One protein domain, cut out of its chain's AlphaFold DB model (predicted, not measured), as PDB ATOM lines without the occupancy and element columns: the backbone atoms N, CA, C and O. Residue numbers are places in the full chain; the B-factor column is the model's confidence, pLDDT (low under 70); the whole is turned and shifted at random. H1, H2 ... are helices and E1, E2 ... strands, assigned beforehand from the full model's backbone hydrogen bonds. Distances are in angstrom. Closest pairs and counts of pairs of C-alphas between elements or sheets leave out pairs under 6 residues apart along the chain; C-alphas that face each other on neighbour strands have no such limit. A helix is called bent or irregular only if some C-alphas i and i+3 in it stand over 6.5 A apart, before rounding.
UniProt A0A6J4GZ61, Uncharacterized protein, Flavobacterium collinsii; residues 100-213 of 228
ATOM      1  N   ILE A 100      37.218  34.196   9.425       90.81
ATOM      2  CA  ILE A 100      38.215  34.760  10.335       90.81
ATOM      3  C   ILE A 100      37.757  34.426  11.760       90.81
ATOM      4  O   ILE A 100      36.825  35.027  12.300       90.81
ATOM      5  N   GLY A 101      38.366  33.397  12.351       89.44
ATOM      6  CA  GLY A 101      37.865  32.803  13.589       89.44
ATOM      7  C   GLY A 101      36.437  32.263  13.430       89.44
ATOM      8  O   GLY A 101      36.182  31.398  12.592       89.44
ATOM      9  N   ASN A 102      35.508  32.785  14.237       91.44
ATOM     10  CA  ASN A 102      34.100  32.366  14.248       91.44
ATOM     11  C   ASN A 102      33.195  33.183  13.310       91.44
ATOM     12  O   ASN A 102      32.028  32.832  13.151       91.44
ATOM     13  N   PHE A 103      33.714  34.247  12.696       92.62
ATOM     14  CA  PHE A 103      32.957  35.161  11.839       92.62
ATOM     15  C   PHE A 103      33.459  35.088  10.396       92.62
ATOM     16  O   PHE A 103      34.583  34.660  10.136       92.62
ATOM     17  N   THR A 104      32.657  35.531   9.434       93.62
ATOM     18  CA  THR A 104      33.179  35.930   8.117       93.62
ATOM     19  C   THR A 104      33.806  37.322   8.190       93.62
ATOM     20  O   THR A 104      33.466  38.118   9.070       93.62
ATOM     21  N   PHE A 105      34.703  37.654   7.255       93.69
ATOM     22  CA  PHE A 105      35.275  39.002   7.171       93.69
ATOM     23  C   PHE A 105      34.182  40.073   7.116       93.69
ATOM     24  O   PHE A 105      34.247  41.052   7.856       93.69
ATOM     25  N   ARG A 106      33.158  39.866   6.280       91.94
ATOM     26  CA  ARG A 106      32.015  40.776   6.146       91.94
ATOM     27  C   ARG A 106      31.282  40.987   7.469       91.94
ATOM     28  O   ARG A 106      30.983  42.127   7.818       91.94
ATOM     29  N   GLU A 107      30.981  39.910   8.189       93.25
ATOM     30  CA  GLU A 107      30.277  39.980   9.473       93.25
ATOM     31  C   GLU A 107      31.102  40.729  10.515       93.25
ATOM     32  O   GLU A 107      30.589  41.660  11.129       93.25
ATOM     33  N   LEU A 108      32.383  40.377  10.672       95.19
ATOM     34  CA  LEU A 108      33.259  41.017  11.651       95.19
ATOM     35  C   LEU A 108      33.498  42.493  11.312       95.19
ATOM     36  O   LEU A 108      33.388  43.352  12.183       95.19
ATOM     37  N   HIS A 109      33.747  42.808  10.040       94.69
ATOM     38  CA  HIS A 109      33.890  44.182   9.567       94.69
ATOM     39  C   HIS A 109      32.653  45.021   9.888       94.69
ATOM     40  O   HIS A 109      32.766  46.097  10.473       94.69
ATOM     41  N   ASN A 110      31.464  44.526   9.536       93.38
ATOM     42  CA  ASN A 110      30.221  45.257   9.755       93.38
ATOM     43  C   ASN A 110      29.864  45.359  11.237       93.38
ATOM     44  O   ASN A 110      29.381  46.404  11.665       93.38
ATOM     45  N   ALA A 111      30.123  44.317  12.028       94.50
ATOM     46  CA  ALA A 111      29.906  44.351  13.468       94.50
ATOM     47  C   ALA A 111      30.763  45.439  14.128       94.50
ATOM     48  O   ALA A 111      30.239  46.248  14.887       94.50
ATOM     49  N   LEU A 112      32.052  45.520  13.786       94.62
ATOM     50  CA  LEU A 112      32.946  46.549  14.324       94.62
ATOM     51  C   LEU A 112      32.608  47.955  13.799       94.62
ATOM     52  O   LEU A 112      32.721  48.923  14.543       94.62
ATOM     53  N   LEU A 113      32.177  48.079  12.540       93.44
ATOM     54  CA  LEU A 113      31.803  49.364  11.940       93.44
ATOM     55  C   LEU A 113      30.493  49.930  12.514       93.44
ATOM     56  O   LEU A 113      30.317  51.141  12.587       93.44
ATOM     57  N   THR A 114      29.553  49.062  12.891       92.62
ATOM     58  CA  THR A 114      28.240  49.471  13.424       92.62
ATOM     59  C   THR A 114      28.218  49.592  14.945       92.62
ATOM     60  O   THR A 114      27.322  50.239  15.488       92.62
ATOM     61  N   HIS A 115      29.198  49.013  15.644       94.50
ATOM     62  CA  HIS A 115      29.344  49.161  17.087       94.50
ATOM     63  C   HIS A 115      29.990  50.511  17.409       94.50
ATOM     64  O   HIS A 115      31.203  50.683  17.303       94.50
ATOM     65  N   ILE A 116      29.164  51.468  17.821       94.25
ATOM     66  CA  ILE A 116      29.597  52.809  18.214       94.25
ATOM     67  C   ILE A 116      29.910  52.821  19.711       94.25
ATOM     68  O   ILE A 116      29.099  52.364  20.515       94.25
ATOM     69  N   ILE A 117      31.068  53.368  20.079       92.06
ATOM     70  CA  ILE A 117      31.480  53.578  21.470       92.06
ATOM     71  C   ILE A 117      31.778  55.054  21.737       92.06
ATOM     72  O   ILE A 117      31.952  55.847  20.807       92.06
ATOM     73  N   GLU A 118      31.832  55.425  23.014       90.62
ATOM     74  CA  GLU A 118      32.353  56.727  23.428       90.62
ATOM     75  C   GLU A 118      33.816  56.853  23.000       90.62
ATOM     76  O   GLU A 118      34.601  55.908  23.123       90.62
ATOM     77  N   THR A 119      34.175  58.016  22.459       88.31
ATOM     78  CA  THR A 119      35.534  58.266  21.986       88.31
ATOM     79  C   THR A 119      36.510  58.198  23.162       88.31
ATOM     80  O   THR A 119      36.357  58.972  24.108       88.31
ATOM     81  N   PRO A 120      37.528  57.316  23.106       85.38
ATOM     82  CA  PRO A 120      38.543  57.219  24.149       85.38
ATOM     83  C   PRO A 120      39.203  58.567  24.416       85.38
ATOM     84  O   PRO A 120      39.480  59.320  23.477       85.38
ATOM     85  N   GLU A 121      39.532  58.852  25.675       82.69
ATOM     86  CA  GLU A 121      40.068  60.163  26.075       82.69
ATOM     87  C   GLU A 121      41.345  60.522  25.301       82.69
ATOM     88  O   GLU A 121      41.538  61.669  24.900       82.69
ATOM     89  N   ARG A 122      42.183  59.523  24.983       78.94
ATOM     90  CA  ARG A 122      43.412  59.707  24.187       78.94
ATOM     91  C   ARG A 122      43.149  60.155  22.744       78.94
ATOM     92  O   ARG A 122      44.040  60.730  22.124       78.94
ATOM     93  N   LEU A 123      41.958  59.886  22.204       79.31
ATOM     94  CA  LEU A 123      41.533  60.338  20.876       79.31
ATOM     95  C   LEU A 123      40.730  61.638  20.922       79.31
ATOM     96  O   LEU A 123      40.555  62.263  19.876       79.31
ATOM     97  N   GLY A 124      40.259  62.059  22.098       67.62
ATOM     98  CA  GLY A 124      39.484  63.278  22.326       67.62
ATOM     99  C   GLY A 124      40.314  64.554  22.162       67.62
ATOM    100  O   GLY A 124      40.576  65.267  23.123       67.62
ATOM    101  N   THR A 125      40.747  64.852  20.938       71.12
ATOM    102  CA  THR A 125      41.278  66.174  20.570       71.12
ATOM    103  C   THR A 125      40.157  67.059  20.019       71.12
ATOM    104  O   THR A 125      39.062  66.576  19.745       71.12
ATOM    105  N   TYR A 126      40.423  68.360  19.847       58.88
ATOM    106  CA  TYR A 126      39.427  69.410  19.560       58.88
ATOM    107  C   TYR A 126      38.484  69.173  18.355       58.88
ATOM    108  O   TYR A 126      37.503  69.898  18.237       58.88
ATOM    109  N   ASN A 127      38.730  68.174  17.498       73.00
ATOM    110  CA  ASN A 127      37.913  67.868  16.315       73.00
ATOM    111  C   ASN A 127      37.444  66.404  16.219       73.00
ATOM    112  O   ASN A 127      36.926  66.000  15.177       73.00
ATOM    113  N   THR A 128      37.627  65.590  17.258       78.50
ATOM    114  CA  THR A 128      37.164  64.197  17.222       78.50
ATOM    115  C   THR A 128      35.691  64.139  17.634       78.50
ATOM    116  O   THR A 128      35.329  64.755  18.639       78.50
ATOM    117  N   PRO A 129      34.814  63.432  16.894       85.38
ATOM    118  CA  PRO A 129      33.430  63.256  17.322       85.38
ATOM    119  C   PRO A 129      33.374  62.598  18.713       85.38
ATOM    120  O   PRO A 129      34.271  61.826  19.056       85.38
ATOM    121  N   PRO A 130      32.329  62.866  19.520       87.44
ATOM    122  CA  PRO A 130      32.195  62.308  20.873       87.44
ATOM    123  C   PRO A 130      32.005  60.785  20.874       87.44
ATOM    124  O   PRO A 130      32.187  60.129  21.897       87.44
ATOM    125  N   THR A 131      31.645  60.227  19.721       91.31
ATOM    126  CA  THR A 131      31.460  58.801  19.500       91.31
ATOM    127  C   THR A 131      32.213  58.362  18.257       91.31
ATOM    128  O   THR A 131      32.274  59.103  17.272       91.31
ATOM    129  N   ILE A 132      32.713  57.135  18.269       91.69
ATOM    130  CA  ILE A 132      33.515  56.565  17.189       91.69
ATOM    131  C   ILE A 132      33.172  55.084  17.018       91.69
ATOM    132  O   ILE A 132      32.803  54.407  17.979       91.69
ATOM    133  N   ASP A 133      33.258  54.577  15.792       93.31
ATOM    134  CA  ASP A 133      33.057  53.155  15.542       93.31
ATOM    135  C   ASP A 133      34.252  52.325  16.029       93.31
ATOM    136  O   ASP A 133      35.417  52.743  15.994       93.31
ATOM    137  N   LEU A 134      33.948  51.113  16.480       93.56
ATOM    138  CA  LEU A 134      34.922  50.213  17.075       93.56
ATOM    139  C   LEU A 134      35.981  49.749  16.062       93.56
ATOM    140  O   LEU A 134      37.125  49.500  16.445       93.56
ATOM    141  N   LEU A 135      35.639  49.679  14.769       94.12
ATOM    142  CA  LEU A 135      36.594  49.378  13.701       94.12
ATOM    143  C   LEU A 135      37.663  50.472  13.590       94.12
ATOM    144  O   LEU A 135      38.851  50.157  13.485       94.12
ATOM    145  N   THR A 136      37.269  51.742  13.631       91.19
ATOM    146  CA  THR A 136      38.201  52.873  13.624       91.19
ATOM    147  C   THR A 136      39.083  52.863  14.867       91.19
ATOM    148  O   THR A 136      40.302  53.006  14.744       91.19
ATOM    149  N   VAL A 137      38.517  52.604  16.050       91.81
ATOM    150  CA  VAL A 137      39.306  52.476  17.287       91.81
ATOM    151  C   VAL A 137      40.320  51.344  17.174       91.81
ATOM    152  O   VAL A 137      41.502  51.564  17.427       91.81
ATOM    153  N   PHE A 138      39.902  50.164  16.714       93.25
ATOM    154  CA  PHE A 138      40.805  49.033  16.524       93.25
ATOM    155  C   PHE A 138      41.940  49.355  15.543       93.25
ATOM    156  O   PHE A 138      43.091  49.041  15.827       93.25
ATOM    157  N   LYS A 139      41.657  50.039  14.426       91.69
ATOM    158  CA  LYS A 139      42.687  50.458  13.458       91.69
ATOM    159  C   LYS A 139      43.706  51.419  14.067       91.69
ATOM    160  O   LYS A 139      44.903  51.249  13.844       91.69
ATOM    161  N   ILE A 140      43.252  52.409  14.835       90.00
ATOM    162  CA  ILE A 140      44.140  53.392  15.473       90.00
ATOM    163  C   ILE A 140      44.990  52.724  16.564       90.00
ATOM    164  O   ILE A 140      46.200  52.941  16.640       90.00
ATOM    165  N   TYR A 141      44.372  51.864  17.373       90.62
ATOM    166  CA  TYR A 141      45.023  51.190  18.494       90.62
ATOM    167  C   TYR A 141      45.753  49.899  18.106       90.62
ATOM    168  O   TYR A 141      46.429  49.322  18.953       90.62
ATOM    169  N   ALA A 142      45.697  49.454  16.846       90.31
ATOM    170  CA  ALA A 142      46.340  48.217  16.395       90.31
ATOM    171  C   ALA A 142      47.826  48.171  16.774       90.31
ATOM    172  O   ALA A 142      48.320  47.160  17.263       90.31
ATOM    173  N   ARG A 143      48.542  49.294  16.626       89.19
ATOM    174  CA  ARG A 143      49.949  49.390  17.040       89.19
ATOM    175  C   ARG A 143      50.125  49.204  18.549       89.19
ATOM    176  O   ARG A 143      51.062  48.525  18.951       89.19
ATOM    177  N   ILE A 144      49.250  49.808  19.349       90.38
ATOM    178  CA  ILE A 144      49.286  49.747  20.814       90.38
ATOM    179  C   ILE A 144      49.025  48.304  21.273       90.38
ATOM    180  O   ILE A 144      49.814  47.745  22.028       90.38
ATOM    181  N   PHE A 145      48.001  47.644  20.729       92.75
ATOM    182  CA  PHE A 145      47.714  46.240  21.035       92.75
ATOM    183  C   PHE A 145      48.785  45.270  20.526       92.75
ATOM    184  O   PHE A 145      49.049  44.265  21.177       92.75
ATOM    185  N   ASN A 146      49.464  45.566  19.415       90.25
ATOM    186  CA  ASN A 146      50.595  44.752  18.954       90.25
ATOM    187  C   ASN A 146      51.818  44.848  19.884       90.25
ATOM    188  O   ASN A 146      52.645  43.942  19.892       90.25
ATOM    189  N   GLN A 147      51.953  45.942  20.640       88.81
ATOM    190  CA  GLN A 147      53.005  46.111  21.651       88.81
ATOM    191  C   GLN A 147      52.632  45.489  23.004       88.81
ATOM    192  O   GLN A 147      53.517  45.257  23.824       88.81
ATOM    193  N   GLY A 148      51.350  45.181  23.208       89.81
ATOM    194  CA  GLY A 148      50.803  44.750  24.485       89.81
ATOM    195  C   GLY A 148      50.430  45.943  25.366       89.81
ATOM    196  O   GLY A 148      51.189  46.899  25.501       89.81
ATOM    197  N   VAL A 149      49.247  45.880  25.974       90.12
ATOM    198  CA  VAL A 149      48.730  46.905  26.888       90.12
ATOM    199  C   VAL A 149      48.648  46.331  28.289       90.12
ATOM    200  O   VAL A 149      47.942  45.346  28.519       90.12
ATOM    201  N   GLN A 150      49.347  46.968  29.224       89.62
ATOM    202  CA  GLN A 150      49.214  46.715  30.653       89.62
ATOM    203  C   GLN A 150      48.185  47.671  31.261       89.62
ATOM    204  O   GLN A 150      48.018  48.804  30.807       89.62
ATOM    205  N   TRP A 151      47.499  47.221  32.310       86.50
ATOM    206  CA  TRP A 151      46.491  48.026  33.005       86.50
ATOM    207  C   TRP A 151      47.086  49.265  33.701       86.50
ATOM    208  O   TRP A 151      46.381  50.266  33.855       86.50
ATOM    209  N   GLU A 152      48.365  49.194  34.092       85.75
ATOM    210  CA  GLU A 152      49.123  50.290  34.718       85.75
ATOM    211  C   GLU A 152      49.430  51.420  33.722       85.75
ATOM    212  O   GLU A 152      49.381  52.592  34.087       85.75
ATOM    213  N   ASP A 153      49.687  51.074  32.456       85.62
ATOM    214  CA  ASP A 153      50.095  52.027  31.416       85.62
ATOM    215  C   ASP A 153      48.907  52.707  30.722       85.62
ATOM    216  O   ASP A 153      49.003  53.854  30.270       85.62
ATOM    217  N   ASP A 154      47.790  51.988  30.575       86.44
ATOM    218  CA  ASP A 154      46.593  52.497  29.910       86.44
ATOM    219  C   ASP A 154      45.319  51.834  30.438       86.44
ATOM    220  O   ASP A 154      44.764  50.900  29.852       86.44
ATOM    221  N   THR A 155      44.836  52.350  31.563       86.81
ATOM    222  CA  THR A 155      43.635  51.860  32.246       86.81
ATOM    223  C   THR A 155      42.374  51.986  31.381       86.81
ATOM    224  O   THR A 155      41.517  51.103  31.420       86.81
ATOM    225  N   ASP A 156      42.263  53.048  30.576       86.81
ATOM    226  CA  ASP A 156      41.092  53.304  29.725       86.81
ATOM    227  C   ASP A 156      40.994  52.255  28.612       86.81
ATOM    228  O   ASP A 156      39.986  51.557  28.468       86.81
ATOM    229  N   THR A 157      42.096  52.044  27.893       89.00
ATOM    230  CA  THR A 157      42.173  50.998  26.872       89.00
ATOM    231  C   THR A 157      42.018  49.616  27.483       89.00
ATOM    232  O   THR A 157      41.324  48.776  26.911       89.00
ATOM    233  N   TYR A 158      42.615  49.372  28.651       91.19
ATOM    234  CA  TYR A 158      42.603  48.050  29.266       91.19
ATOM    235  C   TYR A 158      41.217  47.630  29.769       91.19
ATOM    236  O   TYR A 158      40.823  46.478  29.582       91.19
ATOM    237  N   TYR A 159      40.458  48.545  30.381       90.62
ATOM    238  CA  TYR A 159      39.172  48.214  31.002       90.62
ATOM    239  C   TYR A 159      37.938  48.629  30.200       90.62
ATOM    240  O   TYR A 159      36.895  48.005  30.385       90.62
ATOM    241  N   LYS A 160      38.015  49.630  29.312       89.31
ATOM    242  CA  LYS A 160      36.853  50.053  28.508       89.31
ATOM    243  C   LYS A 160      36.882  49.477  27.096       89.31
ATOM    244  O   LYS A 160      35.910  48.870  26.654       89.31
ATOM    245  N   ILE A 161      38.001  49.632  26.391       92.06
ATOM    246  CA  ILE A 161      38.111  49.230  24.977       92.06
ATOM    247  C   ILE A 161      38.408  47.728  24.857       92.06
ATOM    248  O   ILE A 161      37.778  47.010  24.076       92.06
ATOM    249  N   GLY A 162      39.363  47.252  25.656       92.81
ATOM    250  CA  GLY A 162      39.881  45.888  25.647       92.81
ATOM    251  C   GLY A 162      38.797  44.816  25.752       92.81
ATOM    252  O   GLY A 162      38.751  43.949  24.879       92.81
ATOM    253  N   PRO A 163      37.889  44.865  26.746       94.31
ATOM    254  CA  PRO A 163      36.835  43.863  26.894       94.31
ATOM    255  C   PRO A 163      35.892  43.796  25.692       94.31
ATOM    256  O   PRO A 163      35.529  42.703  25.256       94.31
ATOM    257  N   THR A 164      35.544  44.945  25.109       94.12
ATOM    258  CA  THR A 164      34.664  45.011  23.937       94.12
ATOM    259  C   THR A 164      35.330  44.374  22.722       94.12
ATOM    260  O   THR A 164      34.739  43.508  22.084       94.12
ATOM    261  N   LEU A 165      36.589  44.712  22.433       95.06
ATOM    262  CA  LEU A 165      37.342  44.103  21.330       95.06
ATOM    263  C   LEU A 165      37.623  42.607  21.570       95.06
ATOM    264  O   LEU A 165      37.577  41.802  20.641       95.06
ATOM    265  N   MET A 166      37.847  42.211  22.822       94.88
ATOM    266  CA  MET A 166      38.016  40.811  23.213       94.88
ATOM    267  C   MET A 166      36.728  39.995  23.025       94.88
ATOM    268  O   MET A 166      36.808  38.829  22.649       94.88
ATOM    269  N   SER A 167      35.542  40.598  23.181       94.81
ATOM    270  CA  SER A 167      34.258  39.931  22.892       94.81
ATOM    271  C   SER A 167      34.107  39.524  21.417       94.81
ATOM    272  O   SER A 167      33.470  38.517  21.113       94.81
ATOM    273  N   TYR A 168      34.764  40.253  20.506       94.75
ATOM    274  CA  TYR A 168      34.862  39.916  19.082       94.75
ATOM    275  C   TYR A 168      36.031  38.971  18.762       94.75
ATOM    276  O   TYR A 168      36.221  38.583  17.610       94.75
ATOM    277  N   GLY A 169      36.834  38.601  19.763       94.69
ATOM    278  CA  GLY A 169      37.974  37.701  19.623       94.69
ATOM    279  C   GLY A 169      39.181  38.299  18.899       94.69
ATOM    280  O   GLY A 169      40.127  37.565  18.638       94.69
ATOM    281  N   ILE A 170      39.184  39.597  18.575       95.69
ATOM    282  CA  ILE A 170      40.291  40.280  17.872       95.69
ATOM    283  C   ILE A 170      41.423  40.721  18.809       95.69
ATOM    284  O   ILE A 170      42.521  41.043  18.357       95.69
ATOM    285  N   ILE A 171      41.171  40.689  20.116       96.19
ATOM    286  CA  ILE A 171      42.142  40.931  21.185       96.19
ATOM    287  C   ILE A 171      42.034  39.799  22.196       96.19
ATOM    288  O   ILE A 171      40.958  39.238  22.401       96.19
ATOM    289  N   GLU A 172      43.150  39.466  22.822       95.50
ATOM    290  CA  GLU A 172      43.238  38.448  23.858       95.50
ATOM    291  C   GLU A 172      44.053  38.945  25.052       95.50
ATOM    292  O   GLU A 172      44.876  39.855  24.940       95.50
ATOM    293  N   LYS A 173      43.814  38.320  26.205       94.00
ATOM    294  CA  LYS A 173      44.655  38.462  27.388       94.00
ATOM    295  C   LYS A 173      45.700  37.364  27.396       94.00
ATOM    296  O   LYS A 173      45.354  36.186  27.317       94.00
ATOM    297  N   THR A 174      46.958  37.740  27.559       89.75
ATOM    298  CA  THR A 174      48.061  36.787  27.692       89.75
ATOM    299  C   THR A 174      48.915  37.105  28.910       89.75
ATOM    300  O   THR A 174      49.158  38.280  29.188       89.75
ATOM    301  N   PRO A 175      49.398  36.087  29.639       86.19
ATOM    302  CA  PRO A 175      50.316  36.309  30.745       86.19
ATOM    303  C   PRO A 175      51.654  36.849  30.227       86.19
ATOM    304  O   PRO A 175      52.154  36.408  29.188       86.19
ATOM    305  N   THR A 176      52.261  37.780  30.962       76.62
ATOM    306  CA  THR A 176      53.594  38.299  30.644       76.62
ATOM    307  C   THR A 176      54.631  37.178  30.738       76.62
ATOM    308  O   THR A 176      54.764  36.520  31.768       76.62
ATOM    309  N   THR A 177      55.401  36.960  29.670       64.94
ATOM    310  CA  THR A 177      56.462  35.932  29.619       64.94
ATOM    311  C   THR A 177      57.779  36.387  30.251       64.94
ATOM    312  O   THR A 177      58.740  35.615  30.325       64.94
ATOM    313  N   ASN A 178      57.849  37.638  30.710       61.91
ATOM    314  CA  ASN A 178      59.053  38.209  31.279       61.91
ATOM    315  C   ASN A 178      59.298  37.638  32.681       61.91
ATOM    316  O   ASN A 178      58.490  37.801  33.589       61.91
ATOM    317  N   LYS A 179      60.444  36.978  32.873       53.78
ATOM    318  CA  LYS A 179      60.815  36.322  34.143       53.78
ATOM    319  C   LYS A 179      61.038  37.301  35.310       53.78
ATOM    320  O   LYS A 179      61.237  36.850  36.433       53.78
ATOM    321  N   LEU A 180      61.059  38.605  35.029       57.66
ATOM    322  CA  LEU A 180      61.208  39.693  35.999       57.66
ATOM    323  C   LEU A 180      59.874  40.349  36.378       57.66
ATOM    324  O   LEU A 180      59.817  41.038  37.396       57.66
ATOM    325  N   ASP A 181      58.818  40.125  35.594       55.47
ATOM    326  CA  ASP A 181      57.492  40.634  35.920       55.47
ATOM    327  C   ASP A 181      56.889  39.747  37.007       55.47
ATOM    328  O   ASP A 181      56.995  38.516  36.978       55.47
ATOM    329  N   LYS A 182      56.301  40.384  38.023       57.12
ATOM    330  CA  LYS A 182      55.622  39.692  39.121       57.12
ATOM    331  C   LYS A 182      54.673  38.652  38.522       57.12
ATOM    332  O   LYS A 182      53.847  38.974  37.674       57.12
ATOM    333  N   ILE A 183      54.828  37.407  38.962       54.38
ATOM    334  CA  ILE A 183      54.019  36.256  38.552       54.38
ATOM    335  C   ILE A 183      52.537  36.669  38.514       54.38
ATOM    336  O   ILE A 183      51.974  37.003  39.554       54.38
ATOM    337  N   GLY A 184      51.924  36.652  37.324       58.75
ATOM    338  CA  GLY A 184      50.485  36.882  37.149       58.75
ATOM    339  C   GLY A 184      50.057  38.209  36.515       58.75
ATOM    340  O   GLY A 184      48.863  38.492  36.528       58.75
ATOM    341  N   MET A 185      50.964  39.016  35.952       71.62
ATOM    342  CA  MET A 185      50.533  40.168  35.146       71.62
ATOM    343  C   MET A 185      49.985  39.711  33.784       71.62
ATOM    344  O   MET A 185      50.609  38.924  33.071       71.62
ATOM    345  N   GLU A 186      48.788  40.188  33.439       86.38
ATOM    346  CA  GLU A 186      48.139  39.975  32.142       86.38
ATOM    347  C   GLU A 186      48.346  41.212  31.261       86.38
ATOM    348  O   GLU A 186      48.165  42.343  31.714       86.38
ATOM    349  N   ILE A 187      48.687  40.991  29.994       91.12
ATOM    350  CA  ILE A 187      48.669  42.019  28.951       91.12
ATOM    351  C   ILE A 187      47.517  41.761  27.991       91.12
ATOM    352  O   ILE A 187      47.197  40.610  27.692       91.12
ATOM    353  N   LEU A 188      46.922  42.832  27.476       93.94
ATOM    354  CA  LEU A 188      46.034  42.758  26.321       93.94
ATOM    355  C   LEU A 188      46.844  42.921  25.045       93.94
ATOM    356  O   LEU A 188      47.566  43.905  24.898       93.94
ATOM    357  N   GLN A 189      46.688  41.996  24.108       94.69
ATOM    358  CA  GLN A 189      47.361  42.054  22.816       94.69
ATOM    359  C   GLN A 189      46.438  41.649  21.669       94.69
ATOM    360  O   GLN A 189      45.413  40.997  21.873       94.69
ATOM    361  N   THR A 190      46.809  42.017  20.444       96.00
ATOM    362  CA  THR A 190      46.106  41.558  19.239       96.00
ATOM    363  C   THR A 190      46.160  40.034  19.161       96.00
ATOM    364  O   THR A 190      47.239  39.443  19.200       96.00
ATOM    365  N   SER A 191      44.999  39.393  19.037       96.44
ATOM    366  CA  SER A 191      44.919  37.936  18.935       96.44
ATOM    367  C   SER A 191      45.321  37.457  17.538       96.44
ATOM    368  O   SER A 191      45.394  38.233  16.580       96.44
ATOM    369  N   LYS A 192      45.490  36.141  17.368       95.50
ATOM    370  CA  LYS A 192      45.671  35.542  16.035       95.50
ATOM    371  C   LYS A 192      44.544  35.932  15.061       95.50
ATOM    372  O   LYS A 192      44.822  36.289  13.920       95.50
ATOM    373  N   ILE A 193      43.293  35.911  15.530       95.75
ATOM    374  CA  ILE A 193      42.106  36.314  14.755       95.75
ATOM    375  C   ILE A 193      42.196  37.803  14.392       95.75
ATOM    376  O   ILE A 193      41.897  38.179  13.262       95.75
ATOM    377  N   GLY A 194      42.656  38.650  15.319       95.50
ATOM    378  CA  GLY A 194      42.880  40.074  15.075       95.50
ATOM    379  C   GLY A 194      43.920  40.338  13.985       95.50
ATOM    380  O   GLY A 194      43.682  41.157  13.098       95.50
ATOM    381  N   TYR A 195      45.039  39.609  13.989       95.75
ATOM    382  CA  TYR A 195      46.051  39.708  12.931       95.75
ATOM    383  C   TYR A 195      45.531  39.231  11.570       95.75
ATOM    384  O   TYR A 195      45.768  39.895  10.559       95.75
ATOM    385  N   GLU A 196      44.793  38.118  11.528       94.75
ATOM    386  CA  GLU A 196      44.139  37.634  10.303       94.75
ATOM    387  C   GLU A 196      43.141  38.669   9.762       94.75
ATOM    388  O   GLU A 196      43.121  38.954   8.561       94.75
ATOM    389  N   PHE A 197      42.367  39.297  10.650       95.38
ATOM    390  CA  PHE A 197      41.444  40.370  10.295       95.38
ATOM    391  C   PHE A 197      42.157  41.609   9.743       95.38
ATOM    392  O   PHE A 197      41.742  42.128   8.708       95.38
ATOM    393  N   LEU A 198      43.253  42.055  10.365       93.81
ATOM    394  CA  LEU A 198      44.060  43.178   9.867       93.81
ATOM    395  C   LEU A 198      44.659  42.895   8.484       93.81
ATOM    396  O   LEU A 198      44.610  43.757   7.607       93.81
ATOM    397  N   ALA A 199      45.175  41.684   8.260       92.06
ATOM    398  CA  ALA A 199      45.698  41.288   6.955       92.06
ATOM    399  C   ALA A 199      44.604  41.314   5.872       92.06
ATOM    400  O   ALA A 199      44.830  41.783   4.756       92.06
ATOM    401  N   MET A 200      43.397  40.855   6.213       91.50
ATOM    402  CA  MET A 200      42.243  40.882   5.316       91.50
ATOM    403  C   MET A 200      41.734  42.302   5.058       91.50
ATOM    404  O   MET A 200      41.427  42.633   3.916       91.50
ATOM    405  N   LEU A 201      41.710  43.167   6.075       91.19
ATOM    406  CA  LEU A 201      41.394  44.589   5.920       91.19
ATOM    407  C   LEU A 201      42.342  45.276   4.934       91.19
ATOM    408  O   LEU A 201      41.890  46.039   4.085       91.19
ATOM    409  N   GLU A 202      43.641  44.997   5.032       87.75
ATOM    410  CA  GLU A 202      44.636  45.590   4.142       87.75
ATOM    411  C   GLU A 202      44.487  45.069   2.709       87.75
ATOM    412  O   GLU A 202      44.490  45.852   1.760       87.75
ATOM    413  N   LYS A 203      44.252  43.763   2.542       86.88
ATOM    414  CA  LYS A 203      43.953  43.170   1.232       86.88
ATOM    415  C   LYS A 203      42.688  43.776   0.611       86.88
ATOM    416  O   LYS A 203      42.678  44.072  -0.581       86.88
ATOM    417  N   TRP A 204      41.643  43.988   1.412       86.75
ATOM    418  CA  TRP A 204      40.402  44.640   0.987       86.75
ATOM    419  C   TRP A 204      40.624  46.104   0.590       86.75
ATOM    420  O   TRP A 204      40.101  46.552  -0.426       86.75
ATOM    421  N   ARG A 205      41.446  46.844   1.350       84.25
ATOM    422  CA  ARG A 205      41.823  48.230   1.035       84.25
ATOM    423  C   ARG A 205      42.561  48.325  -0.297       84.25
ATOM    424  O   ARG A 205      42.213  49.175  -1.106       84.25
ATOM    425  N   VAL A 206      43.566  47.475  -0.518       80.38
ATOM    426  CA  VAL A 206      44.320  47.434  -1.782       80.38
ATOM    427  C   VAL A 206      43.380  47.122  -2.944       80.38
ATOM    428  O   VAL A 206      43.361  47.870  -3.912       80.38
ATOM    429  N   TYR A 207      42.514  46.116  -2.796       73.25
ATOM    430  CA  TYR A 207      41.533  45.757  -3.823       73.25
ATOM    431  C   TYR A 207      40.605  46.924  -4.204       73.25
ATOM    432  O   TYR A 207      40.402  47.197  -5.384       73.25
ATOM    433  N   ASN A 208      40.065  47.644  -3.218       69.62
ATOM    434  CA  ASN A 208      39.173  48.774  -3.488       69.62
ATOM    435  C   ASN A 208      39.910  50.018  -4.008       69.62
ATOM    436  O   ASN A 208      39.316  50.819  -4.725       69.62
ATOM    437  N   ASN A 209      41.183  50.204  -3.649       63.41
ATOM    438  CA  ASN A 209      42.001  51.286  -4.197       63.41
ATOM    439  C   ASN A 209      42.402  51.007  -5.656       63.41
ATOM    440  O   ASN A 209      42.387  51.936  -6.460       63.41
ATOM    441  N   ASP A 210      42.681  49.751  -6.016       52.28
ATOM    442  CA  ASP A 210      42.973  49.348  -7.399       52.28
ATOM    443  C   ASP A 210      41.750  49.562  -8.322       52.28
ATOM    444  O   ASP A 210      41.905  49.995  -9.465       52.28
ATOM    445  N   GLU A 211      40.517  49.361  -7.822       52.03
ATOM    446  CA  GLU A 211      39.290  49.738  -8.552       52.03
ATOM    447  C   GLU A 211      39.193  51.260  -8.802       52.03
ATOM    448  O   GLU A 211      38.637  51.688  -9.818       52.03
ATOM    449  N   PHE A 212      39.756  52.086  -7.911       41.50
ATOM    450  CA  PHE A 212      39.780  53.544  -8.056       41.50
ATOM    451  C   PHE A 212      40.823  53.987  -9.098       41.50
ATOM    452  O   PHE A 212      40.491  54.768  -9.993       41.50
ATOM    453  N   GLU A 213      42.039  53.426  -9.066       48.66
ATOM    454  CA  GLU A 213      43.104  53.743 -10.033       48.66
ATOM    455  C   GLU A 213      42.763  53.301 -11.470       48.66
ATOM    456  O   GLU A 213      43.001  54.056 -12.419       48.66
TER     457      GLU A 213
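Overview. This is residues 100 to 213 of the 228 residues of an uncharacterized protein of Flavobacterium collinsii (UniProt A0A6J4GZ61). A short irregular helix, H2, runs through the middle of a small body; its first end makes a corner with the last part of helix H1, and the two-strand hairpin E3 and E4 packs on its second half, with helix H3 also packing on that hairpin. The long last helix, H4, starts beside the hairpin and sticks out as an arm with residues 205 to 213, while the small hairpin E1 and E2, with its long loop, lies to one side. The printed part has 114 residues, with four named helices and four named strands in the order H1 E1 E2 H2 H3 E3 E4 H4, of mixed class; each two-strand sheet, E1 - E2 and E3 - E4, is antiparallel. The whole is compact, with a radius of gyration of the C-alphas of 15.3 A, yet only just elongated, spanning 52 by 34 by 24 A.

Along the chain. Find C-alpha 105 at (35.275, 39.002, 7.171); from there H1, residues 105 to 114, runs 14.1 A. Next come E1, residues 116 to 118, and E2, residues 131 to 133. H2, residues 134 to 147, begins at C-alpha 134 at (34.922, 50.213, 17.075) and is 19.1 A long; it is irregular, with C-alphas 140 and 143 7.2 A apart. H3, residues 155 to 167, is 17.8 A long. E3 is residues 171 to 175 and E4 residues 186 to 190. H4, residues 192 to 213, runs 31.9 A to C-alpha 213 at (43.104, 53.743, -10.033).

Arrangement. Look first at Leu 112 and Leu 135, the closest C-alphas of H1 and H2, 4.7 A apart: the helices touch, H2 with residues 134 to 136 alone, only just about perpendicular at 72 degrees. In the hairpin E1 and E2, N 117 and O 132 are within hydrogen-bond range at 2.9 A. The closest C-alphas of H2 and E4, Phe 145 and Gln 189, are 4.6 A apart. In the hairpin E3 and E4, N 172 and O 189 are 2.9 A apart. H3 comes closest to E3 at the C-alphas of Leu 165 and Ile 171, 5.8 A. H4 is near H2, and apart from H3. Every O i to N i+4 pair is within range in H1 and H4, but 8 of 10 in H2 and 6 of 9 in H3.

Size, cuts and confidence. The farthest C-alphas, Ile 183 and Glu 213, are 52.8 A apart. The printed part has no cut, and the link E1 to E2, 12 residues, is long. Look for pLDDT under 70 at residues 124, 126, 177 to 184 and 208 to 213.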